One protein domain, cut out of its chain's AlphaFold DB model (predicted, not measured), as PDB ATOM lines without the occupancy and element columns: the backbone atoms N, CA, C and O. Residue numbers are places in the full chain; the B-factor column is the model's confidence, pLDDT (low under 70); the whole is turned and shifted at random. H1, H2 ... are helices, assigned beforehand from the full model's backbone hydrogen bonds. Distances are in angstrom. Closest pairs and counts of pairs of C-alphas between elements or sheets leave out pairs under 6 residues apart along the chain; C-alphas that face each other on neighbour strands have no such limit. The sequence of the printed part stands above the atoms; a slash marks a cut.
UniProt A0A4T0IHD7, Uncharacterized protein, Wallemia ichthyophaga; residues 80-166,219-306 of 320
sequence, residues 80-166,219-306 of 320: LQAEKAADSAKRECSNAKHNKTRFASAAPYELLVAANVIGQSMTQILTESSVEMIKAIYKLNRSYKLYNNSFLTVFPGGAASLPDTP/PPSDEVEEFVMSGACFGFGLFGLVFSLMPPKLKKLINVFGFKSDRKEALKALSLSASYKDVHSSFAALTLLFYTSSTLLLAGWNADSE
ATOM      1  N   LEU A  80     151.126 301.855 226.284       95.88
ATOM      2  CA  LEU A  80     151.906 300.685 225.871       95.88
ATOM      3  C   LEU A  80     153.372 300.786 226.323       95.88
ATOM      4  O   LEU A  80     153.971 299.787 226.732       95.88
ATOM      5  N   GLN A  81     153.968 301.979 226.259       94.69
ATOM      6  CA  GLN A  81     155.320 302.223 226.773       94.69
ATOM      7  C   GLN A  81     155.383 302.053 228.294       94.69
ATOM      8  O   GLN A  81     156.333 301.453 228.805       94.69
ATOM      9  N   ALA A  82     154.362 302.529 229.006       94.56
ATOM     10  CA  ALA A  82     154.224 302.360 230.444       94.56
ATOM     11  C   ALA A  82     154.064 300.884 230.842       94.56
ATOM     12  O   ALA A  82     154.765 300.426 231.744       94.56
ATOM     13  N   GLU A  83     153.242 300.110 230.119       95.25
ATOM     14  CA  GLU A  83     153.108 298.661 230.334       95.25
ATOM     15  C   GLU A  83     154.462 297.951 230.206       95.25
ATOM     16  O   GLU A  83     154.855 297.209 231.103       95.25
ATOM     17  N   LYS A  84     155.208 298.218 229.125       95.19
ATOM     18  CA  LYS A  84     156.533 297.615 228.903       95.19
ATOM     19  C   LYS A  84     157.520 297.974 230.013       95.19
ATOM     20  O   LYS A  84     158.278 297.113 230.449       95.19
ATOM     21  N   ALA A  85     157.515 299.227 230.473       92.25
ATOM     22  CA  ALA A  85     158.373 299.668 231.570       92.25
ATOM     23  C   ALA A  85     158.024 298.958 232.889       92.25
ATOM     24  O   ALA A  85     158.922 298.503 233.597       92.25
ATOM     25  N   ALA A  86     156.730 298.811 233.190       91.69
ATOM     26  CA  ALA A  86     156.264 298.100 234.375       91.69
ATOM     27  C   ALA A  86     156.560 296.590 234.307       91.69
ATOM     28  O   ALA A  86     156.993 296.016 235.302       91.69
ATOM     29  N   ASP A  87     156.411 295.951 233.141       91.44
ATOM     30  CA  ASP A  87     156.756 294.535 232.945       91.44
ATOM     31  C   ASP A  87     158.265 294.272 233.101       91.44
ATOM     32  O   ASP A  87     158.653 293.258 233.691       91.44
ATOM     33  N   SER A  88     159.128 295.169 232.612       89.25
ATOM     34  CA  SER A  88     160.581 295.072 232.823       89.25
ATOM     35  C   SER A  88     160.937 295.179 234.306       89.25
ATOM     36  O   SER A  88     161.590 294.281 234.838       89.25
ATOM     37  N   ALA A  89     160.408 296.193 235.000       86.19
ATOM     38  CA  ALA A  89     160.628 296.368 236.435       86.19
ATOM     39  C   ALA A  89     160.085 295.180 237.256       86.19
ATOM     40  O   ALA A  89     160.745 294.689 238.173       86.19
ATOM     41  N   LYS A  90     158.927 294.623 236.871       87.25
ATOM     42  CA  LYS A  90     158.365 293.405 237.477       87.25
ATOM     43  C   LYS A  90     159.334 292.221 237.380       87.25
ATOM     44  O   LYS A  90     159.507 291.486 238.356       87.25
ATOM     45  N   ARG A  91     159.963 292.013 236.216       84.94
ATOM     46  CA  ARG A  91     160.929 290.920 235.988       84.94
ATOM     47  C   ARG A  91     162.210 291.119 236.791       84.94
ATOM     48  O   ARG A  91     162.700 290.161 237.385       84.94
ATOM     49  N   GLU A  92     162.717 292.345 236.842       81.62
ATOM     50  CA  GLU A  92     163.891 292.707 237.641       81.62
ATOM     51  C   GLU A  92     163.659 292.411 239.130       81.62
ATOM     52  O   GLU A  92     164.467 291.722 239.756       81.62
ATOM     53  N   CYS A  93     162.499 292.799 239.671       74.94
ATOM     54  CA  CYS A  93     162.122 292.488 241.050       74.94
ATOM     55  C   CYS A  93     161.901 290.987 241.300       74.94
ATOM     56  O   CYS A  93     162.221 290.498 242.379       74.94
ATOM     57  N   SER A  94     161.379 290.238 240.322       70.69
ATOM     58  CA  SER A  94     161.188 288.785 240.455       70.69
ATOM     59  C   SER A  94     162.507 288.007 240.490       70.69
ATOM     60  O   SER A  94     162.559 286.921 241.069       70.69
ATOM     61  N   ASN A  95     163.562 288.530 239.863       69.00
ATOM     62  CA  ASN A  95     164.880 287.897 239.841       69.00
ATOM     63  C   ASN A  95     165.674 288.155 241.134       69.00
ATOM     64  O   ASN A  95     166.562 287.374 241.482       69.00
ATOM     65  N   ALA A  96     165.328 289.208 241.879       64.50
ATOM     66  CA  ALA A  96     165.899 289.520 243.184       64.50
ATOM     67  C   ALA A  96     165.347 288.566 244.267       64.50
ATOM     68  O   ALA A  96     164.415 288.884 245.001       64.50
ATOM     69  N   LYS A  97     165.944 287.369 244.387       53.62
ATOM     70  CA  LYS A  97     165.537 286.260 245.287       53.62
ATOM     71  C   LYS A  97     165.465 286.587 246.796       53.62
ATOM     72  O   LYS A  97     165.089 285.712 247.575       53.62
ATOM     73  N   HIS A  98     165.811 287.802 247.229       50.69
ATOM     74  CA  HIS A  98     166.011 288.147 248.642       50.69
ATOM     75  C   HIS A  98     165.132 289.277 249.206       50.69
ATOM     76  O   HIS A  98     165.224 289.546 250.401       50.69
ATOM     77  N   ASN A  99     164.216 289.866 248.432       53.38
ATOM     78  CA  ASN A  99     163.354 290.945 248.934       53.38
ATOM     79  C   ASN A  99     162.078 290.384 249.588       53.38
ATOM     80  O   ASN A  99     161.052 290.208 248.929       53.38
ATOM     81  N   LYS A 100     162.141 290.073 250.890       53.22
ATOM     82  CA  LYS A 100     160.970 289.654 251.684       53.22
ATOM     83  C   LYS A 100     160.247 290.873 252.273       53.22
ATOM     84  O   LYS A 100     160.385 291.157 253.457       53.22
ATOM     85  N   THR A 101     159.479 291.582 251.455       63.22
ATOM     86  CA  THR A 101     158.411 292.481 251.934       63.22
ATOM     87  C   THR A 101     157.145 291.665 252.240       63.22
ATOM     88  O   THR A 101     157.034 290.517 251.800       63.22
ATOM     89  N   ARG A 102     156.188 292.218 253.007       61.62
ATOM     90  CA  ARG A 102     154.920 291.534 253.348       61.62
ATOM     91  C   ARG A 102     154.157 291.074 252.103       61.62
ATOM     92  O   ARG A 102     153.581 289.989 252.093       61.62
ATOM     93  N   PHE A 103     154.191 291.886 251.049       63.84
ATOM     94  CA  PHE A 103     153.739 291.528 249.705       63.84
ATOM     95  C   PHE A 103     154.941 291.225 248.811       63.84
ATOM     96  O   PHE A 103     156.040 291.715 249.063       63.84
ATOM     97  N   ALA A 104     154.760 290.430 247.753       62.19
ATOM     98  CA  ALA A 104     155.839 290.165 246.801       62.19
ATOM     99  C   ALA A 104     156.412 291.488 246.256       62.19
ATOM    100  O   ALA A 104     155.645 292.361 245.857       62.19
ATOM    101  N   SER A 105     157.742 291.622 246.163       67.44
ATOM    102  CA  SER A 105     158.413 292.837 245.650       67.44
ATOM    103  C   SER A 105     157.938 293.263 244.246       67.44
ATOM    104  O   SER A 105     158.159 294.399 243.840       67.44
ATOM    105  N   ALA A 106     157.297 292.357 243.504       80.62
ATOM    106  CA  ALA A 106     156.739 292.578 242.173       80.62
ATOM    107  C   ALA A 106     155.265 293.051 242.165       80.62
ATOM    108  O   ALA A 106     154.762 293.442 241.112       80.62
ATOM    109  N   ALA A 107     154.569 293.017 243.308       83.00
ATOM    110  CA  ALA A 107     153.151 293.362 243.433       83.00
ATOM    111  C   ALA A 107     152.786 294.787 242.962       83.00
ATOM    112  O   ALA A 107     151.825 294.907 242.200       83.00
ATOM    113  N   PRO A 108     153.517 295.867 243.317       86.06
ATOM    114  CA  PRO A 108     153.153 297.206 242.844       86.06
ATOM    115  C   PRO A 108     153.255 297.324 241.316       86.06
ATOM    116  O   PRO A 108     152.370 297.882 240.674       86.06
ATOM    117  N   TYR A 109     154.279 296.718 240.711       89.38
ATOM    118  CA  TYR A 109     154.457 296.705 239.257       89.38
ATOM    119  C   TYR A 109     153.376 295.900 238.537       89.38
ATOM    120  O   TYR A 109     152.963 296.258 237.438       89.38
ATOM    121  N   GLU A 110     152.877 294.833 239.158       91.12
ATOM    122  CA  GLU A 110     151.741 294.080 238.633       91.12
ATOM    123  C   GLU A 110     150.462 294.923 238.562       91.12
ATOM    124  O   GLU A 110     149.753 294.859 237.555       91.12
ATOM    125  N   LEU A 111     150.211 295.759 239.574       92.31
ATOM    126  CA  LEU A 111     149.092 296.702 239.567       92.31
ATOM    127  C   LEU A 111     149.261 297.776 238.485       92.31
ATOM    128  O   LEU A 111     148.299 298.074 237.780       92.31
ATOM    129  N   LEU A 112     150.479 298.295 238.281       92.81
ATOM    130  CA  LEU A 112     150.762 299.242 237.193       92.81
ATOM    131  C   LEU A 112     150.512 298.620 235.810       92.81
ATOM    132  O   LEU A 112     149.898 299.250 234.950       92.81
ATOM    133  N   VAL A 113     150.946 297.374 235.584       94.94
ATOM    134  CA  VAL A 113     150.643 296.644 234.339       94.94
ATOM    135  C   VAL A 113     149.130 296.515 234.164       94.94
ATOM    136  O   VAL A 113     148.608 296.804 233.087       94.94
ATOM    137  N   ALA A 114     148.410 296.123 235.217       95.19
ATOM    138  CA  ALA A 114     146.963 295.966 235.163       95.19
ATOM    139  C   ALA A 114     146.241 297.288 234.835       95.19
ATOM    140  O   ALA A 114     145.345 297.281 233.984       95.19
ATOM    141  N   ALA A 115     146.668 298.408 235.429       93.88
ATOM    142  CA  ALA A 115     146.124 299.743 235.180       93.88
ATOM    143  C   ALA A 115     146.362 300.209 233.735       93.88
ATOM    144  O   ALA A 115     145.422 300.617 233.052       93.88
ATOM    145  N   ASN A 116     147.592 300.069 233.227       95.69
ATOM    146  CA  ASN A 116     147.916 300.424 231.843       95.69
ATOM    147  C   ASN A 116     147.105 299.594 230.841       95.69
ATOM    148  O   ASN A 116     146.592 300.128 229.860       95.69
ATOM    149  N   VAL A 117     146.936 298.292 231.095       95.56
ATOM    150  CA  VAL A 117     146.129 297.413 230.237       95.56
ATOM    151  C   VAL A 117     144.648 297.819 230.245       95.56
ATOM    152  O   VAL A 117     144.012 297.735 229.190       95.56
ATOM    153  N   ILE A 118     144.103 298.303 231.376       94.56
ATOM    154  CA  ILE A 118     142.755 298.906 231.412       94.56
ATOM    155  C   ILE A 118     142.716 300.142 230.527       94.56
ATOM    156  O   ILE A 118     141.864 300.195 229.644       94.56
ATOM    157  N   GLY A 119     143.640 301.088 230.717       92.94
ATOM    158  CA  GLY A 119     143.701 302.309 229.911       92.94
ATOM    159  C   GLY A 119     143.696 301.993 228.416       92.94
ATOM    160  O   GLY A 119     142.847 302.483 227.683       92.94
ATOM    161  N   GLN A 120     144.544 301.055 227.981       94.19
ATOM    162  CA  GLN A 120     144.596 300.636 226.578       94.19
ATOM    163  C   GLN A 120     143.282 300.008 226.103       94.19
ATOM    164  O   GLN A 120     142.862 300.223 224.972       94.19
ATOM    165  N   SER A 121     142.638 299.185 226.935       92.94
ATOM    166  CA  SER A 121     141.345 298.600 226.570       92.94
ATOM    167  C   SER A 121     140.249 299.657 226.455       92.94
ATOM    168  O   SER A 121     139.420 299.562 225.558       92.94
ATOM    169  N   MET A 122     140.278 300.685 227.305       90.44
ATOM    170  CA  MET A 122     139.335 301.795 227.248       90.44
ATOM    171  C   MET A 122     139.559 302.635 225.995       90.44
ATOM    172  O   MET A 122     138.603 302.869 225.267       90.44
ATOM    173  N   THR A 123     140.805 302.993 225.673       89.38
ATOM    174  CA  THR A 123     141.129 303.693 224.421       89.38
ATOM    175  C   THR A 123     140.629 302.916 223.201       89.38
ATOM    176  O   THR A 123     139.963 303.485 222.349       89.38
ATOM    177  N   GLN A 124     140.846 301.598 223.164       89.56
ATOM    178  CA  GLN A 124     140.378 300.716 222.084       89.56
ATOM    179  C   GLN A 124     138.852 300.557 221.997       89.56
ATOM    180  O   GLN A 124     138.333 300.150 220.961       89.56
ATOM    181  N   ILE A 125     138.120 300.807 223.084       89.12
ATOM    182  CA  ILE A 125     136.650 300.813 223.066       89.12
ATOM    183  C   ILE A 125     136.131 302.122 222.463       89.12
ATOM    184  O   ILE A 125     135.076 302.121 221.833       89.12
ATOM    185  N   LEU A 126     136.867 303.221 222.637       84.38
ATOM    186  CA  LEU A 126     136.464 304.556 222.193       84.38
ATOM    187  C   LEU A 126     136.714 304.813 220.698       84.38
ATOM    188  O   LEU A 126     136.143 305.743 220.148       84.38
ATOM    189  N   THR A 127     137.516 303.995 220.018       80.88
ATOM    190  CA  THR A 127     137.907 304.170 218.601       80.88
ATOM    191  C   THR A 127     136.882 303.648 217.578       80.88
ATOM    192  O   THR A 127     137.210 303.510 216.402       80.88
ATOM    193  N   GLU A 128     135.657 303.308 218.000       75.44
ATOM    194  CA  GLU A 128     134.534 302.802 217.172       75.44
ATOM    195  C   GLU A 128     134.831 301.563 216.286       75.44
ATOM    196  O   GLU A 128     133.989 301.103 215.512       75.44
ATOM    197  N   SER A 129     136.003 300.940 216.434       87.62
ATOM    198  CA  SER A 129     136.435 299.787 215.643       87.62
ATOM    199  C   SER A 129     136.040 298.460 216.295       87.62
ATOM    200  O   SER A 129     136.438 298.130 217.414       87.62
ATOM    201  N   SER A 130     135.317 297.615 215.553       86.00
ATOM    202  CA  SER A 130     134.907 296.281 216.033       86.00
ATOM    203  C   SER A 130     136.098 295.362 216.348       86.00
ATOM    204  O   SER A 130     136.038 294.547 217.269       86.00
ATOM    205  N   VAL A 131     137.207 295.493 215.610       89.00
ATOM    206  CA  VAL A 131     138.429 294.698 215.843       89.00
ATOM    207  C   VAL A 131     139.125 295.143 217.127       89.00
ATOM    208  O   VAL A 131     139.653 294.313 217.874       89.00
ATOM    209  N   GLU A 132     139.124 296.444 217.400       88.81
ATOM    210  CA  GLU A 132     139.715 297.008 218.611       88.81
ATOM    211  C   GLU A 132     138.892 296.663 219.845       88.81
ATOM    212  O   GLU A 132     139.465 296.264 220.855       88.81
ATOM    213  N   MET A 133     137.565 296.625 219.720       89.19
ATOM    214  CA  MET A 133     136.682 296.140 220.777       89.19
ATOM    215  C   MET A 133     136.986 294.687 221.189       89.19
ATOM    216  O   MET A 133     137.036 294.376 222.380       89.19
ATOM    217  N   ILE A 134     137.254 293.782 220.240       90.69
ATOM    218  CA  ILE A 134     137.627 292.389 220.564       90.69
ATOM    219  C   ILE A 134     138.963 292.343 221.323       90.69
ATOM    220  O   ILE A 134     139.092 291.628 222.323       90.69
ATOM    221  N   LYS A 135     139.955 293.127 220.880       90.50
ATOM    222  CA  LYS A 135     141.248 293.252 221.576       90.50
ATOM    223  C   LYS A 135     141.063 293.823 222.985       90.50
ATOM    224  O   LYS A 135     141.675 293.313 223.927       90.50
ATOM    225  N   ALA A 136     140.181 294.808 223.141       91.88
ATOM    226  CA  ALA A 136     139.853 295.414 224.419       91.88
ATOM    227  C   ALA A 136     139.254 294.397 225.394       91.88
ATOM    228  O   ALA A 136     139.703 294.318 226.534       91.88
ATOM    229  N   ILE A 137     138.324 293.543 224.950       89.38
ATOM    230  CA  ILE A 137     137.733 292.488 225.793       89.38
ATOM    231  C   ILE A 137     138.808 291.518 226.306       89.38
ATOM    232  O   ILE A 137     138.816 291.161 227.488       89.38
ATOM    233  N   TYR A 138     139.744 291.108 225.443       90.69
ATOM    234  CA  TYR A 138     140.859 290.251 225.855       90.69
ATOM    235  C   TYR A 138     141.747 290.936 226.905       90.69
ATOM    236  O   TYR A 138     142.088 290.336 227.930       90.69
ATOM    237  N   LYS A 139     142.087 292.210 226.678       93.19
ATOM    238  CA  LYS A 139     142.879 293.022 227.609       93.19
ATOM    239  C   LYS A 139     142.168 293.235 228.949       93.19
ATOM    240  O   LYS A 139     142.799 293.053 229.987       93.19
ATOM    241  N   LEU A 140     140.863 293.506 228.945       91.69
ATOM    242  CA  LEU A 140     140.050 293.620 230.160       91.69
ATOM    243  C   LEU A 140     140.084 292.329 230.980       91.69
ATOM    244  O   LEU A 140     140.283 292.377 232.191       91.69
ATOM    245  N   ASN A 141     139.971 291.166 230.332       90.19
ATOM    246  CA  ASN A 141     140.072 289.876 231.020       90.19
ATOM    247  C   ASN A 141     141.462 289.666 231.645       90.19
ATOM    248  O   ASN A 141     141.572 289.221 232.789       90.19
ATOM    249  N   ARG A 142     142.531 290.019 230.917       92.56
ATOM    250  CA  ARG A 142     143.902 289.969 231.443       92.56
ATOM    251  C   ARG A 142     144.060 290.873 232.662       92.56
ATOM    252  O   ARG A 142     144.553 290.400 233.681       92.56
ATOM    253  N   SER A 143     143.647 292.135 232.566       92.88
ATOM    254  CA  SER A 143     143.769 293.082 233.677       92.88
ATOM    255  C   SER A 143     142.995 292.608 234.903       92.88
ATOM    256  O   SER A 143     143.534 292.572 236.007       92.88
ATOM    257  N   TYR A 144     141.775 292.118 234.696       91.00
ATOM    258  CA  TYR A 144     140.978 291.550 235.767       91.00
ATOM    259  C   TYR A 144     141.688 290.413 236.514       91.00
ATOM    260  O   TYR A 144     141.721 290.405 237.744       91.00
ATOM    261  N   LYS A 145     142.298 289.467 235.787       90.69
ATOM    262  CA  LYS A 145     143.068 288.376 236.403       90.69
ATOM    263  C   LYS A 145     144.237 288.900 237.233       90.69
ATOM    264  O   LYS A 145     144.468 288.372 238.315       90.69
ATOM    265  N   LEU A 146     144.945 289.922 236.748       91.75
ATOM    266  CA  LEU A 146     146.042 290.548 237.491       91.75
ATOM    267  C   LEU A 146     145.530 291.146 238.805       91.75
ATOM    268  O   LEU A 146     146.006 290.751 239.863       91.75
ATOM    269  N   TYR A 147     144.493 291.987 238.760       92.19
ATOM    270  CA  TYR A 147     143.914 292.580 239.970       92.19
ATOM    271  C   TYR A 147     143.365 291.543 240.944       92.19
ATOM    272  O   TYR A 147     143.567 291.664 242.149       92.19
ATOM    273  N   ASN A 148     142.698 290.504 240.441       89.94
ATOM    274  CA  ASN A 148     142.179 289.442 241.290       89.94
ATOM    275  C   ASN A 148     143.309 288.662 241.982       89.94
ATOM    276  O   ASN A 148     143.215 288.360 243.168       89.94
ATOM    277  N   ASN A 149     144.392 288.363 241.264       89.44
ATOM    278  CA  ASN A 149     145.553 287.688 241.843       89.44
ATOM    279  C   ASN A 149     146.244 288.568 242.893       89.44
ATOM    280  O   ASN A 149     146.579 288.079 243.975       89.44
ATOM    281  N   SER A 150     146.409 289.864 242.616       88.75
ATOM    282  CA  SER A 150     146.949 290.820 243.587       88.75
ATOM    283  C   SER A 150     146.046 290.932 244.819       88.75
ATOM    284  O   SER A 150     146.542 290.880 245.941       88.75
ATOM    285  N   PHE A 151     144.723 290.972 244.643       89.81
ATOM    286  CA  PHE A 151     143.763 290.994 245.748       89.81
ATOM    287  C   PHE A 151     143.858 289.753 246.633       89.81
ATOM    288  O   PHE A 151     143.954 289.890 247.846       89.81
ATOM    289  N   LEU A 152     143.907 288.552 246.053       88.19
ATOM    290  CA  LEU A 152     144.051 287.311 246.824       88.19
ATOM    291  C   LEU A 152     145.417 287.192 247.512       88.19
ATOM    292  O   LEU A 152     145.521 286.555 248.557       88.19
ATOM    293  N   THR A 153     146.454 287.816 246.950       86.19
ATOM    294  CA  THR A 153     147.783 287.885 247.577       86.19
ATOM    295  C   THR A 153     147.761 288.776 248.817       86.19
ATOM    296  O   THR A 153     148.381 288.444 249.825       86.19
ATOM    297  N   VAL A 154     147.036 289.896 248.761       85.50
ATOM    298  CA  VAL A 154     146.908 290.835 249.883       85.50
ATOM    299  C   VAL A 154     145.908 290.336 250.935       85.50
ATOM    300  O   VAL A 154     146.148 290.456 252.137       85.50
ATOM    301  N   PHE A 155     144.800 289.749 250.484       85.88
ATOM    302  CA  PHE A 155     143.671 289.284 251.287       85.88
ATOM    303  C   PHE A 155     143.424 287.789 251.023       85.88
ATOM    304  O   PHE A 155     142.507 287.430 250.276       85.88
ATOM    305  N   PRO A 156     144.204 286.882 251.640       81.50
ATOM    306  CA  PRO A 156     144.072 285.439 251.409       81.50
ATOM    307  C   PRO A 156     142.717 284.879 251.866       81.50
ATOM    308  O   PRO A 156     142.250 283.874 251.333       81.50
ATOM    309  N   GLY A 157     142.048 285.542 252.818       78.75
ATOM    310  CA  GLY A 157     140.674 285.227 253.225       78.75
ATOM    311  C   GLY A 157     139.596 285.776 252.281       78.75
ATOM    312  O   GLY A 157     138.408 285.675 252.586       78.75
ATOM    313  N   GLY A 158     139.989 286.382 251.156       81.69
ATOM    314  CA  GLY A 158     139.090 287.011 250.194       81.69
ATOM    315  C   GLY A 158     138.317 288.191 250.784       81.69
ATOM    316  O   GLY A 158     138.692 288.767 251.808       81.69
ATOM    317  N   ALA A 159     137.193 288.538 250.160       77.06
ATOM    318  CA  ALA A 159     136.379 289.680 250.575       77.06
ATOM    319  C   ALA A 159     135.803 289.553 251.999       77.06
ATOM    320  O   ALA A 159     135.566 290.564 252.658       77.06
ATOM    321  N   ALA A 160     135.645 288.329 252.511       74.69
ATOM    322  CA  ALA A 160     135.222 288.083 253.890       74.69
ATOM    323  C   ALA A 160     136.247 288.574 254.929       74.69
ATOM    324  O   ALA A 160     135.872 288.874 256.059       74.69
ATOM    325  N   SER A 161     137.524 288.684 254.548       76.81
ATOM    326  CA  SER A 161     138.581 289.205 255.420       76.81
ATOM    327  C   SER A 161     138.679 290.732 255.434       76.81
ATOM    328  O   SER A 161     139.445 291.272 256.224       76.81
ATOM    329  N   LEU A 162     137.920 291.451 254.598       80.38
ATOM    330  CA  LEU A 162     137.984 292.912 254.561       80.38
ATOM    331  C   LEU A 162     137.482 293.517 255.887       80.38
ATOM    332  O   LEU A 162     136.404 293.126 256.351       80.38
ATOM    333  N   PRO A 163     138.195 294.497 256.474       76.44
ATOM    334  CA  PRO A 163     137.713 295.238 257.638       76.44
ATOM    335  C   PRO A 163     136.419 295.998 257.320       76.44
ATOM    336  O   PRO A 163     136.182 296.420 256.184       76.44
ATOM    337  N   ASP A 164     135.559 296.162 258.323       67.38
ATOM    338  CA  ASP A 164     134.369 297.001 258.198       67.38
ATOM    339  C   ASP A 164     134.793 298.469 258.095       67.38
ATOM    340  O   ASP A 164     135.545 298.970 258.929       67.38
ATOM    341  N   THR A 165     134.342 299.154 257.044       62.09
ATOM    342  CA  THR A 165     134.700 300.551 256.776       62.09
ATOM    343  C   THR A 165     133.474 301.452 256.916       62.09
ATOM    344  O   THR A 165     132.394 301.087 256.447       62.09
ATOM    345  N   PRO A 166     133.613 302.645 257.527       52.16
ATOM    346  CA  PRO A 166     132.488 303.544 257.799       52.16
ATOM    347  C   PRO A 166     131.893 304.195 256.537       52.16
ATOM    348  O   PRO A 166     130.811 304.768 256.599       52.16
ATOM    349  N   PRO A 219     147.143 296.524 259.272       69.44
ATOM    350  CA  PRO A 219     147.248 297.830 258.620       69.44
ATOM    351  C   PRO A 219     148.545 297.926 257.797       69.44
ATOM    352  O   PRO A 219     149.511 297.227 258.122       69.44
ATOM    353  N   PRO A 220     148.563 298.729 256.718       75.94
ATOM    354  CA  PRO A 220     149.768 298.920 255.914       75.94
ATOM    355  C   PRO A 220     150.886 299.489 256.794       75.94
ATOM    356  O   PRO A 220     150.637 300.388 257.601       75.94
ATOM    357  N   SER A 221     152.100 298.946 256.676       73.00
ATOM    358  CA  SER A 221     153.253 299.473 257.421       73.00
ATOM    359  C   SER A 221     153.927 300.668 256.749       73.00
ATOM    360  O   SER A 221     154.623 301.422 257.425       73.00
ATOM    361  N   ASP A 222     153.735 300.839 255.444       77.25
ATOM    362  CA  ASP A 222     154.362 301.872 254.622       77.25
ATOM    363  C   ASP A 222     153.503 302.219 253.395       77.25
ATOM    364  O   ASP A 222     152.526 301.539 253.079       77.25
ATOM    365  N   GLU A 223     153.915 303.258 252.669       80.38
ATOM    366  CA  GLU A 223     153.199 303.795 251.507       80.38
ATOM    367  C   GLU A 223     153.133 302.814 250.323       80.38
ATOM    368  O   GLU A 223     152.150 302.820 249.584       80.38
ATOM    369  N   VAL A 224     154.130 301.936 250.131       81.31
ATOM    370  CA  VAL A 224     154.085 300.935 249.046       81.31
ATOM    371  C   VAL A 224     153.128 299.807 249.401       81.31
ATOM    372  O   VAL A 224     152.378 299.354 248.533       81.31
ATOM    373  N   GLU A 225     153.101 299.353 250.658       84.69
ATOM    374  CA  GLU A 225     152.049 298.442 251.110       84.69
ATOM    375  C   GLU A 225     150.667 299.081 250.995       84.69
ATOM    376  O   GLU A 225     149.745 298.426 250.513       84.69
ATOM    377  N   GLU A 226     150.522 300.352 251.374       86.81
ATOM    378  CA  GLU A 226     149.269 301.095 251.233       86.81
ATOM    379  C   GLU A 226     148.829 301.192 249.763       86.81
ATOM    380  O   GLU A 226     147.681 300.870 249.452       86.81
ATOM    381  N   PHE A 227     149.747 301.511 248.843       88.62
ATOM    382  CA  PHE A 227     149.514 301.501 247.396       88.62
ATOM    383  C   PHE A 227     149.046 300.126 246.903       88.62
ATOM    384  O   PHE A 227     148.062 300.017 246.169       88.62
ATOM    385  N   VAL A 228     149.724 299.050 247.322       89.88
ATOM    386  CA  VAL A 228     149.384 297.684 246.901       89.88
ATOM    387  C   VAL A 228     148.027 297.254 247.455       89.88
ATOM    388  O   VAL A 228     147.207 296.704 246.715       89.88
ATOM    389  N   MET A 229     147.759 297.524 248.733       90.00
ATOM    390  CA  MET A 229     146.480 297.218 249.374       90.00
ATOM    391  C   MET A 229     145.336 298.012 248.740       90.00
ATOM    392  O   MET A 229     144.297 297.426 248.415       90.00
ATOM    393  N   SER A 230     145.535 299.315 248.521       91.75
ATOM    394  CA  SER A 230     144.547 300.198 247.905       91.75
ATOM    395  C   SER A 230     144.265 299.799 246.460       91.75
ATOM    396  O   SER A 230     143.110 299.552 246.114       91.75
ATOM    397  N   GLY A 231     145.302 299.629 245.634       92.62
ATOM    398  CA  GLY A 231     145.155 299.259 244.226       92.62
ATOM    399  C   GLY A 231     144.546 297.872 244.020       92.62
ATOM    400  O   GLY A 231     143.708 297.686 243.133       92.62
ATOM    401  N   ALA A 232     144.887 296.900 244.871       93.25
ATOM    402  CA  ALA A 232     144.276 295.574 244.831       93.25
ATOM    403  C   ALA A 232     142.781 295.611 245.205       93.25
ATOM    404  O   ALA A 232     141.957 295.008 244.511       93.25
ATOM    405  N   CYS A 233     142.418 296.347 246.264       93.00
ATOM    406  CA  CYS A 233     141.021 296.566 246.653       93.00
ATOM    407  C   CYS A 233     140.227 297.298 245.567       93.00
ATOM    408  O   CYS A 233     139.114 296.884 245.237       93.00
ATOM    409  N   PHE A 234     140.810 298.356 244.996       95.06
ATOM    410  CA  PHE A 234     140.214 299.136 243.920       95.06
ATOM    411  C   PHE A 234     139.889 298.260 242.713       95.06
ATOM    412  O   PHE A 234     138.742 298.228 242.283       95.06
ATOM    413  N   GLY A 235     140.863 297.504 242.197       93.94
ATOM    414  CA  GLY A 235     140.655 296.673 241.012       93.94
ATOM    415  C   GLY A 235     139.632 295.560 241.232       93.94
ATOM    416  O   GLY A 235     138.720 295.393 240.420       93.94
ATOM    417  N   PHE A 236     139.727 294.827 242.351       92.62
ATOM    418  CA  PHE A 236     138.731 293.809 242.709       92.62
ATOM    419  C   PHE A 236     137.325 294.414 242.818       92.62
ATOM    420  O   PHE A 236     136.363 293.879 242.259       92.62
ATOM    421  N   GLY A 237     137.215 295.556 243.498       92.62
ATOM    422  CA  GLY A 237     135.962 296.264 243.695       92.62
ATOM    423  C   GLY A 237     135.373 296.838 242.404       92.62
ATOM    424  O   GLY A 237     134.183 296.663 242.150       92.62
ATOM    425  N   LEU A 238     136.192 297.447 241.543       94.38
ATOM    426  CA  LEU A 238     135.778 298.011 240.258       94.38
ATOM    427  C   LEU A 238     135.221 296.926 239.331       94.38
ATOM    428  O   LEU A 238     134.079 297.027 238.876       94.38
ATOM    429  N   PHE A 239     135.984 295.854 239.090       92.31
ATOM    430  CA  PHE A 239     135.518 294.752 238.243       92.31
ATOM    431  C   PHE A 239     134.311 294.039 238.854       92.31
ATOM    432  O   PHE A 239     133.347 293.753 238.141       92.31
ATOM    433  N   GLY A 240     134.319 293.793 240.169       90.19
ATOM    434  CA  GLY A 240     133.184 293.190 240.863       90.19
ATOM    435  C   GLY A 240     131.907 294.023 240.718       90.19
ATOM    436  O   GLY A 240     130.830 293.493 240.434       90.19
ATOM    437  N   LEU A 241     132.021 295.345 240.820       90.31
ATOM    438  CA  LEU A 241     130.894 296.249 240.644       90.31
ATOM    439  C   LEU A 241     130.369 296.230 239.203       90.31
ATOM    440  O   LEU A 241     129.170 296.022 238.997       90.31
ATOM    441  N   VAL A 242     131.256 296.357 238.210       89.31
ATOM    442  CA  VAL A 242     130.898 296.281 236.781       89.31
ATOM    443  C   VAL A 242     130.191 294.957 236.467       89.31
ATOM    444  O   VAL A 242     129.137 294.935 235.830       89.31
ATOM    445  N   PHE A 243     130.708 293.839 236.975       86.12
ATOM    446  CA  PHE A 243     130.106 292.520 236.771       86.12
ATOM    447  C   PHE A 243     128.752 292.371 237.466       86.12
ATOM    448  O   PHE A 243     127.843 291.722 236.939       86.12
ATOM    449  N   SER A 244     128.575 293.012 238.620       84.62
ATOM    450  CA  SER A 244     127.300 293.029 239.329       84.62
ATOM    451  C   SER A 244     126.192 293.761 238.559       84.62
ATOM    452  O   SER A 244     125.014 293.382 238.669       84.62
ATOM    453  N   LEU A 245     126.568 294.776 237.775       83.81
ATOM    454  CA  LEU A 245     125.676 295.580 236.937       83.81
ATOM    455  C   LEU A 245     125.337 294.917 235.593       83.81
ATOM    456  O   LEU A 245     124.336 295.281 234.980       83.81
ATOM    457  N   MET A 246     126.110 293.921 235.142       81.88
ATOM    458  CA  MET A 246     125.840 293.253 233.867       81.88
ATOM    459  C   MET A 246     124.452 292.579 233.827       81.88
ATOM    460  O   MET A 246     124.037 291.955 234.806       81.88
ATOM    461  N   PRO A 247     123.745 292.602 232.681       78.00
ATOM    462  CA  PRO A 247     122.498 291.869 232.497       78.00
ATOM    463  C   PRO A 247     122.627 290.361 232.796       78.00
ATOM    464  O   PRO A 247     123.645 289.743 232.470       78.00
ATOM    465  N   PRO A 248     121.580 289.705 233.332       71.50
ATOM    466  CA  PRO A 248     121.620 288.295 233.739       71.50
ATOM    467  C   PRO A 248     121.960 287.323 232.597       71.50
ATOM    468  O   PRO A 248     122.517 286.253 232.844       71.50
ATOM    469  N   LYS A 249     121.684 287.702 231.340       70.88
ATOM    470  CA  LYS A 249     122.080 286.933 230.149       70.88
ATOM    471  C   LYS A 249     123.607 286.834 230.006       70.88
ATOM    472  O   LYS A 249     124.104 285.777 229.634       70.88
ATOM    473  N   LEU A 250     124.337 287.891 230.372       68.12
ATOM    474  CA  LEU A 250     125.802 287.938 230.359       68.12
ATOM    475  C   LEU A 250     126.414 287.341 231.635       68.12
ATOM    476  O   LEU A 250     127.502 286.775 231.582       68.12
ATOM    477  N   LYS A 251     125.689 287.343 232.765       62.78
ATOM    478  CA  LYS A 251     126.153 286.718 234.023       62.78
ATOM    479  C   LYS A 251     126.423 285.212 233.903       62.78
ATOM    480  O   LYS A 251     127.301 284.697 234.589       62.78
ATOM    481  N   LYS A 252     125.728 284.504 233.002       62.56
ATOM    482  CA  LYS A 252     126.006 283.081 232.720       62.56
ATOM    483  C   LYS A 252     127.386 282.862 232.087       62.56
ATOM    484  O   LYS A 252     128.013 281.851 232.389       62.56
ATOM    485  N   LEU A 253     127.870 283.807 231.274       59.22
ATOM    486  CA  LEU A 253     129.227 283.771 230.718       59.22
ATOM    487  C   LEU A 253     130.279 284.015 231.809       59.22
ATOM    488  O   LEU A 253     131.316 283.366 231.796       59.22
ATOM    489  N   ILE A 254     129.993 284.873 232.795       59.09
ATOM    490  CA  ILE A 254     130.907 285.176 233.917       59.09
ATOM    491  C   ILE A 254     131.132 283.955 234.821       59.09
ATOM    492  O   ILE A 254     132.237 283.752 235.317       59.09
ATOM    493  N   ASN A 255     130.124 283.094 234.995       59.31
ATOM    494  CA  ASN A 255     130.260 281.886 235.819       59.31
ATOM    495  C   ASN A 255     131.291 280.889 235.239       59.31
ATOM    496  O   ASN A 255     131.906 280.138 235.990       59.31
ATOM    497  N   VAL A 256     131.536 280.928 233.921       54.31
ATOM    498  CA  VAL A 256     132.611 280.166 233.250       54.31
ATOM    499  C   VAL A 256     133.998 280.726 233.595       54.31
ATOM    500  O   VAL A 256     134.977 279.987 233.602       54.31
ATOM    501  N   PHE A 257     134.084 282.008 233.952       56.12
ATOM    502  CA  PHE A 257     135.321 282.647 234.407       56.12
ATOM    503  C   PHE A 257     135.595 282.452 235.909       56.12
ATOM    504  O   PHE A 257     136.632 282.906 236.379       56.12
ATOM    505  N   GLY A 258     134.729 281.736 236.646       52.22
ATOM    506  CA  GLY A 258     135.003 281.272 238.014       52.22
ATOM    507  C   GLY A 258     134.578 282.212 239.147       52.22
ATOM    508  O   GLY A 258     135.019 282.023 240.278       52.22
ATOM    509  N   PHE A 259     133.718 283.203 238.885       56.75
ATOM    510  CA  PHE A 259     133.423 284.261 239.857       56.75
ATOM    511  C   PHE A 259     132.002 284.251 240.415       56.75
ATOM    512  O   PHE A 259     131.016 284.311 239.683       56.75
ATOM    513  N   LYS A 260     131.917 284.300 241.750       56.75
ATOM    514  CA  LYS A 260     130.748 284.771 242.500       56.75
ATOM    515  C   LYS A 260     131.022 286.211 242.928       56.75
ATOM    516  O   LYS A 260     131.547 286.435 244.007       56.75
ATOM    517  N   SER A 261     130.734 287.184 242.069       62.25
ATOM    518  CA  SER A 261     130.836 288.588 242.474       62.25
ATOM    519  C   SER A 261     129.586 288.977 243.264       62.25
ATOM    520  O   SER A 261     128.501 289.105 242.688       62.25
ATOM    521  N   ASP A 262     129.728 289.141 244.581       78.06
ATOM    522  CA  ASP A 262     128.727 289.843 245.379       78.06
ATOM    523  C   ASP A 262     128.980 291.350 245.264       78.06
ATOM    524  O   ASP A 262     130.089 291.848 245.470       78.06
ATOM    525  N   ARG A 263     127.919 292.099 244.950       85.38
ATOM    526  CA  ARG A 263     127.969 293.561 244.906       85.38
ATOM    527  C   ARG A 263     128.449 294.139 246.231       85.38
ATOM    528  O   ARG A 263     129.174 295.125 246.236       85.38
ATOM    529  N   LYS A 264     128.020 293.545 247.348       86.88
ATOM    530  CA  LYS A 264     128.351 294.038 248.688       86.88
ATOM    531  C   LYS A 264     129.845 293.938 248.961       86.88
ATOM    532  O   LYS A 264     130.432 294.881 249.475       86.88
ATOM    533  N   GLU A 265     130.456 292.831 248.557       87.75
ATOM    534  CA  GLU A 265     131.899 292.615 248.661       87.75
ATOM    535  C   GLU A 265     132.679 293.605 247.792       87.75
ATOM    536  O   GLU A 265     133.650 294.197 248.260       87.75
ATOM    537  N   ALA A 266     132.213 293.850 246.564       89.94
ATOM    538  CA  ALA A 266     132.817 294.834 245.670       89.94
ATOM    539  C   ALA A 266     132.757 296.262 246.244       89.94
ATOM    540  O   ALA A 266     133.757 296.978 246.240       89.94
ATOM    541  N   LEU A 267     131.603 296.658 246.796       90.75
ATOM    542  CA  LEU A 267     131.431 297.962 247.440       90.75
ATOM    543  C   LEU A 267     132.287 298.097 248.706       90.75
ATOM    544  O   LEU A 267     132.857 299.161 248.921       90.75
ATOM    545  N   LYS A 268     132.427 297.027 249.501       90.50
ATOM    546  CA  LYS A 268     133.288 297.006 250.695       90.50
ATOM    547  C   LYS A 268     134.774 297.143 250.340       90.50
ATOM    548  O   LYS A 268     135.519 297.820 251.042       90.50
ATOM    549  N   ALA A 269     135.209 296.517 249.248       91.44
ATOM    550  CA  ALA A 269     136.574 296.667 248.752       91.44
ATOM    551  C   ALA A 269     136.833 298.092 248.236       91.44
ATOM    552  O   ALA A 269     137.847 298.696 248.584       91.44
ATOM    553  N   LEU A 270     135.895 298.669 247.474       92.25
ATOM    554  CA  LEU A 270     135.991 300.062 247.022       92.25
ATOM    555  C   LEU A 270     136.015 301.048 248.194       92.25
ATOM    556  O   LEU A 270     136.817 301.977 248.185       92.25
ATOM    557  N   SER A 271     135.181 300.847 249.219       90.00
ATOM    558  CA  SER A 271     135.156 301.729 250.390       90.00
ATOM    559  C   SER A 271     136.436 301.635 251.220       90.00
ATOM    560  O   SER A 271     136.873 302.646 251.766       90.00
ATOM    561  N   LEU A 272     137.072 300.461 251.275       90.81
ATOM    562  CA  LEU A 272     138.400 300.315 251.866       90.81
ATOM    563  C   LEU A 272     139.470 301.031 251.041       90.81
ATOM    564  O   LEU A 272     140.250 301.790 251.609       90.81
ATOM    565  N   SER A 273     139.473 300.867 249.717       91.62
ATOM    566  CA  SER A 273     140.406 301.597 248.850       91.62
ATOM    567  C   SER A 273     140.263 303.118 248.992       91.62
ATOM    568  O   SER A 273     141.263 303.820 249.117       91.62
ATOM    569  N   ALA A 274     139.028 303.621 249.084       90.12
ATOM    570  CA  ALA A 274     138.731 305.039 249.287       90.12
ATOM    571  C   ALA A 274     139.210 305.599 250.642       90.12
ATOM    572  O   ALA A 274     139.275 306.814 250.803       90.12
ATOM    573  N   SER A 275     139.532 304.744 251.619       87.88
ATOM    574  CA  SER A 275     140.025 305.178 252.936       87.88
ATOM    575  C   SER A 275     141.541 305.407 252.999       87.88
ATOM    576  O   SER A 275     142.020 305.997 253.968       87.88
ATOM    577  N   TYR A 276     142.286 304.966 251.981       87.81
ATOM    578  CA  TYR A 276     143.737 305.140 251.886       87.81
ATOM    579  C   TYR A 276     144.132 306.496 251.280       87.81
ATOM    580  O   TYR A 276     143.332 307.177 250.633       87.81
ATOM    581  N   LYS A 277     145.395 306.888 251.462       85.00
ATOM    582  CA  LYS A 277     145.997 308.132 250.955       85.00
ATOM    583  C   LYS A 277     146.830 307.886 249.695       85.00
ATOM    584  O   LYS A 277     147.998 308.248 249.626       85.00
ATOM    585  N   ASP A 278     146.211 307.270 248.698       86.69
ATOM    586  CA  ASP A 278     146.852 306.911 247.433       86.69
ATOM    587  C   ASP A 278     145.977 307.307 246.231       86.69
ATOM    588  O   ASP A 278     144.777 307.512 246.383       86.69
ATOM    589  N   VAL A 279     146.538 307.355 245.019       87.56
ATOM    590  CA  VAL A 279     145.817 307.637 243.760       87.56
ATOM    591  C   VAL A 279     144.525 306.836 243.630       87.56
ATOM    592  O   VAL A 279     143.489 307.359 243.210       87.56
ATOM    593  N   HIS A 280     144.580 305.548 243.974       90.81
ATOM    594  CA  HIS A 280     143.440 304.651 243.830       90.81
ATOM    595  C   HIS A 280     142.252 305.069 244.705       90.81
ATOM    596  O   HIS A 280     141.116 304.773 244.338       90.81
ATOM    597  N   SER A 281     142.473 305.794 245.810       89.88
ATOM    598  CA  SER A 281     141.385 306.226 246.690       89.88
ATOM    599  C   SER A 281     140.484 307.263 246.020       89.88
ATOM    600  O   SER A 281     139.259 307.138 246.099       89.88
ATOM    601  N   SER A 282     141.055 308.199 245.255       90.38
ATOM    602  CA  SER A 282     140.300 309.158 244.439       90.38
ATOM    603  C   SER A 282     139.451 308.447 243.382       90.38
ATOM    604  O   SER A 282     138.252 308.707 243.263       90.38
ATOM    605  N   PHE A 283     140.023 307.479 242.656       91.38
ATOM    606  CA  PHE A 283     139.270 306.694 241.670       91.38
ATOM    607  C   PHE A 283     138.200 305.798 242.312       91.38
ATOM    608  O   PHE A 283     137.108 305.645 241.756       91.38
ATOM    609  N   ALA A 284     138.470 305.226 243.488       93.38
ATOM    610  CA  ALA A 284     137.498 304.441 244.243       93.38
ATOM    611  C   ALA A 284     136.321 305.311 244.705       93.38
ATOM    612  O   ALA A 284     135.166 304.921 244.527       93.38
ATOM    613  N   ALA A 285     136.600 306.509 245.226       91.44
ATOM    614  CA  ALA A 285     135.586 307.479 245.622       91.44
ATOM    615  C   ALA A 285     134.723 307.917 244.428       91.44
ATOM    616  O   ALA A 285     133.496 307.897 244.528       91.44
ATOM    617  N   LEU A 286     135.337 308.219 243.277       91.19
ATOM    618  CA  LEU A 286     134.617 308.535 242.037       91.19
ATOM    619  C   LEU A 286     133.740 307.368 241.566       91.19
ATOM    620  O   LEU A 286     132.591 307.573 241.180       91.19
ATOM    621  N   THR A 287     134.245 306.136 241.649       92.69
ATOM    622  CA  THR A 287     133.490 304.926 241.285       92.69
ATOM    623  C   THR A 287     132.277 304.731 242.197       92.69
ATOM    624  O   THR A 287     131.173 304.457 241.717       92.69
ATOM    625  N   LEU A 288     132.460 304.896 243.511       90.69
ATOM    626  CA  LEU A 288     131.380 304.820 244.493       90.69
ATOM    627  C   LEU A 288     130.335 305.909 244.251       90.69
ATOM    628  O   LEU A 288     129.147 305.594 244.207       90.69
ATOM    629  N   LEU A 289     130.770 307.156 244.044       89.88
ATOM    630  CA  LEU A 289     129.900 308.293 243.753       89.88
ATOM    631  C   LEU A 289     129.096 308.075 242.470       89.88
ATOM    632  O   LEU A 289     127.887 308.300 242.451       89.88
ATOM    633  N   PHE A 290     129.743 307.607 241.403       89.94
ATOM    634  CA  PHE A 290     129.073 307.310 240.141       89.94
ATOM    635  C   PHE A 290     128.013 306.218 240.317       89.94
ATOM    636  O   PHE A 290     126.888 306.355 239.830       89.94
ATOM    637  N   TYR A 291     128.334 305.148 241.050       90.62
ATOM    638  CA  TYR A 291     127.395 304.060 241.312       90.62
ATOM    639  C   TYR A 291     126.203 304.495 242.164       90.62
ATOM    640  O   TYR A 291     125.063 304.160 241.823       90.62
ATOM    641  N   THR A 292     126.434 305.228 243.256       87.69
ATOM    642  CA  THR A 292     125.347 305.723 244.108       87.69
ATOM    643  C   THR A 292     124.473 306.695 243.331       87.69
ATOM    644  O   THR A 292     123.268 306.478 243.268       87.69
ATOM    645  N   SER A 293     125.062 307.669 242.633       87.56
ATOM    646  CA  SER A 293     124.332 308.638 241.803       87.56
ATOM    647  C   SER A 293     123.499 307.952 240.718       87.56
ATOM    648  O   SER A 293     122.308 308.226 240.584       87.56
ATOM    649  N   SER A 294     124.079 306.987 239.999       85.06
ATOM    650  CA  SER A 294     123.363 306.211 238.978       85.06
ATOM    651  C   SER A 294     122.227 305.380 239.576       85.06
ATOM    652  O   SER A 294     121.148 305.285 238.998       85.06
ATOM    653  N   THR A 295     122.444 304.782 240.750       84.06
ATOM    654  CA  THR A 295     121.412 304.000 241.444       84.06
ATOM    655  C   THR A 295     120.270 304.891 241.920       84.06
ATOM    656  O   THR A 295     119.118 304.501 241.785       84.06
ATOM    657  N   LEU A 296     120.571 306.083 242.441       83.38
ATOM    658  CA  LEU A 296     119.569 307.062 242.865       83.38
ATOM    659  C   LEU A 296     118.741 307.569 241.680       83.38
ATOM    660  O   LEU A 296     117.515 307.640 241.771       83.38
ATOM    661  N   LEU A 297     119.404 307.834 240.552       83.31
ATOM    662  CA  LEU A 297     118.749 308.208 239.304       83.31
ATOM    663  C   LEU A 297     117.794 307.104 238.823       83.31
ATOM    664  O   LEU A 297     116.630 307.370 238.535       83.31
ATOM    665  N   LEU A 298     118.262 305.852 238.792       80.69
ATOM    666  CA  LEU A 298     117.452 304.695 238.393       80.69
ATOM    667  C   LEU A 298     116.336 304.362 239.388       80.69
ATOM    668  O   LEU A 298     115.299 303.839 238.989       80.69
ATOM    669  N   ALA A 299     116.533 304.657 240.673       79.62
ATOM    670  CA  ALA A 299     115.511 304.508 241.703       79.62
ATOM    671  C   ALA A 299     114.391 305.554 241.580       79.62
ATOM    672  O   ALA A 299     113.433 305.498 242.348       79.62
ATOM    673  N   GLY A 300     114.496 306.491 240.629       70.56
ATOM    674  CA  GLY A 300     113.507 307.542 240.432       70.56
ATOM    675  C   GLY A 300     113.559 308.606 241.523       70.56
ATOM    676  O   GLY A 300     112.569 309.292 241.736       70.56
ATOM    677  N   TRP A 301     114.696 308.769 242.213       63.31
ATOM    678  CA  TRP A 301     114.871 309.845 243.194       63.31
ATOM    679  C   TRP A 301     115.198 311.202 242.548       63.31
ATOM    680  O   TRP A 301     115.602 312.143 243.225       63.31
ATOM    681  N   ASN A 302     114.985 311.342 241.238       57.22
ATOM    682  CA  ASN A 302     114.590 312.645 240.732       57.22
ATOM    683  C   ASN A 302     113.160 312.869 241.206       57.22
ATOM    684  O   ASN A 302     112.245 312.209 240.720       57.22
ATOM    685  N   ALA A 303     113.041 313.746 242.203       56.81
ATOM    686  CA  ALA A 303     111.813 314.285 242.756       56.81
ATOM    687  C   ALA A 303     110.671 314.252 241.736       56.81
ATOM    688  O   ALA A 303     110.768 314.857 240.664       56.81
ATOM    689  N   ASP A 304     109.583 313.570 242.089       64.19
ATOM    690  CA  ASP A 304     108.278 313.882 241.529       64.19
ATOM    691  C   ASP A 304     107.959 315.315 241.976       64.19
ATOM    692  O   ASP A 304     107.314 315.551 242.997       64.19
ATOM    693  N   SER A 305     108.522 316.284 241.250       64.75
ATOM    694  CA  SER A 305     108.388 317.705 241.540       64.75
ATOM    695  C   SER A 305     106.919 318.108 241.532       64.75
ATOM    696  O   SER A 305     106.531 319.023 242.251       64.75
ATOM    697  N   GLU A 306     106.079 317.382 240.793       68.56
ATOM    698  CA  GLU A 306     104.633 317.539 240.802       68.56
ATOM    699  C   GLU A 306     104.007 317.084 242.127       68.56
ATOM    700  O   GLU A 306     103.178 317.802 242.688       68.56
TER     701      GLU A 306
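This is residues 80 to 166 and 219 to 306 of the 320 residues of an uncharacterized protein of Wallemia ichthyophaga (UniProt A0A4T0IHD7). Helix H5 runs through the middle of an elongated all-helix body: H1, H2 and H3 fold back and forth on one side of it, with H2 and H3 meeting it near one end of each, while H7 and H8 lie side by side with it on another side. H6 and its loop fold back near the last residues of H5, and residues 294 to 300 stick out toward one end of the long axis. The printed part has 175 residues, with eight named helices, H1 to H8 in chain order, and no named strand. It is compact, with a radius of gyration of the C-alphas of 17.4 A, and spans 67 by 43 by 29 A.

H1, residues 80 to 95, and H2, residues 107 to 126, form a helical hairpin at a shallow tilt of 20 degrees; their closest C-alphas, of Glu 83 and Val 113, are 5.1 A apart. H2 forms another with H3, residues 130 to 154, at 23 degrees, closest at Ser 121 and Ala 136, 4.1 A. H5, residues 223 to 245, is the hub, touching four helices. H3 touches it with residues 144 to 154 alone, at a steep tilt of 52 degrees; the closest C-alphas, of Phe 151 and Ala 232, are 4.7 A apart. H2 touches H5 with residues 107 to 111 alone, closest at the C-alphas of Pro 108 and Val 228, 5.6 A. H6, residues 248 to 256, is close to H5 but not clearly touching, at 7.5 A between the C-alphas of Phe 243 and Lys 251. H5, H7, residues 263 to 273, and H8, residues 279 to 298, form an up-and-down bundle, each running against the one before. H5 and H7 touch, with the C-alphas of Gly 237 and Ala 266 4.0 A apart. H4, residues 158 to 161, touches H7 at Ala 159 and Glu 265, C-alphas 5.7 A apart. In H1, H2, H3, H5 and H7 every O i to N i+4 pair is within hydrogen-bond range; H8 has 15 of 16, H6 2 of 5 beside 4 of 6 O i to N i+3 pairs, and H4 is too short for such a pair.

H1 begins at C-alpha 80 (151.906, 300.685, 225.871) and is 23.0 A long. H2 measures 29.2 A, H3 36.3 A, H5 32.2 A and H8 29.0 A, ending at C-alpha 298 (117.452, 304.695, 238.393).

The C-alphas farthest apart, of Lys 97 and Glu 306, are 68.6 A apart. Residues 167 to 218 are not printed; C-alphas 166 and 219 are 15.8 A apart across this cut. The link from H1 to H2 is long. Mean pLDDT of the printed part is 82.6; residues 95 to 105, 164 to 166, 219, 250 to 261 and 301 to 306 are under 70.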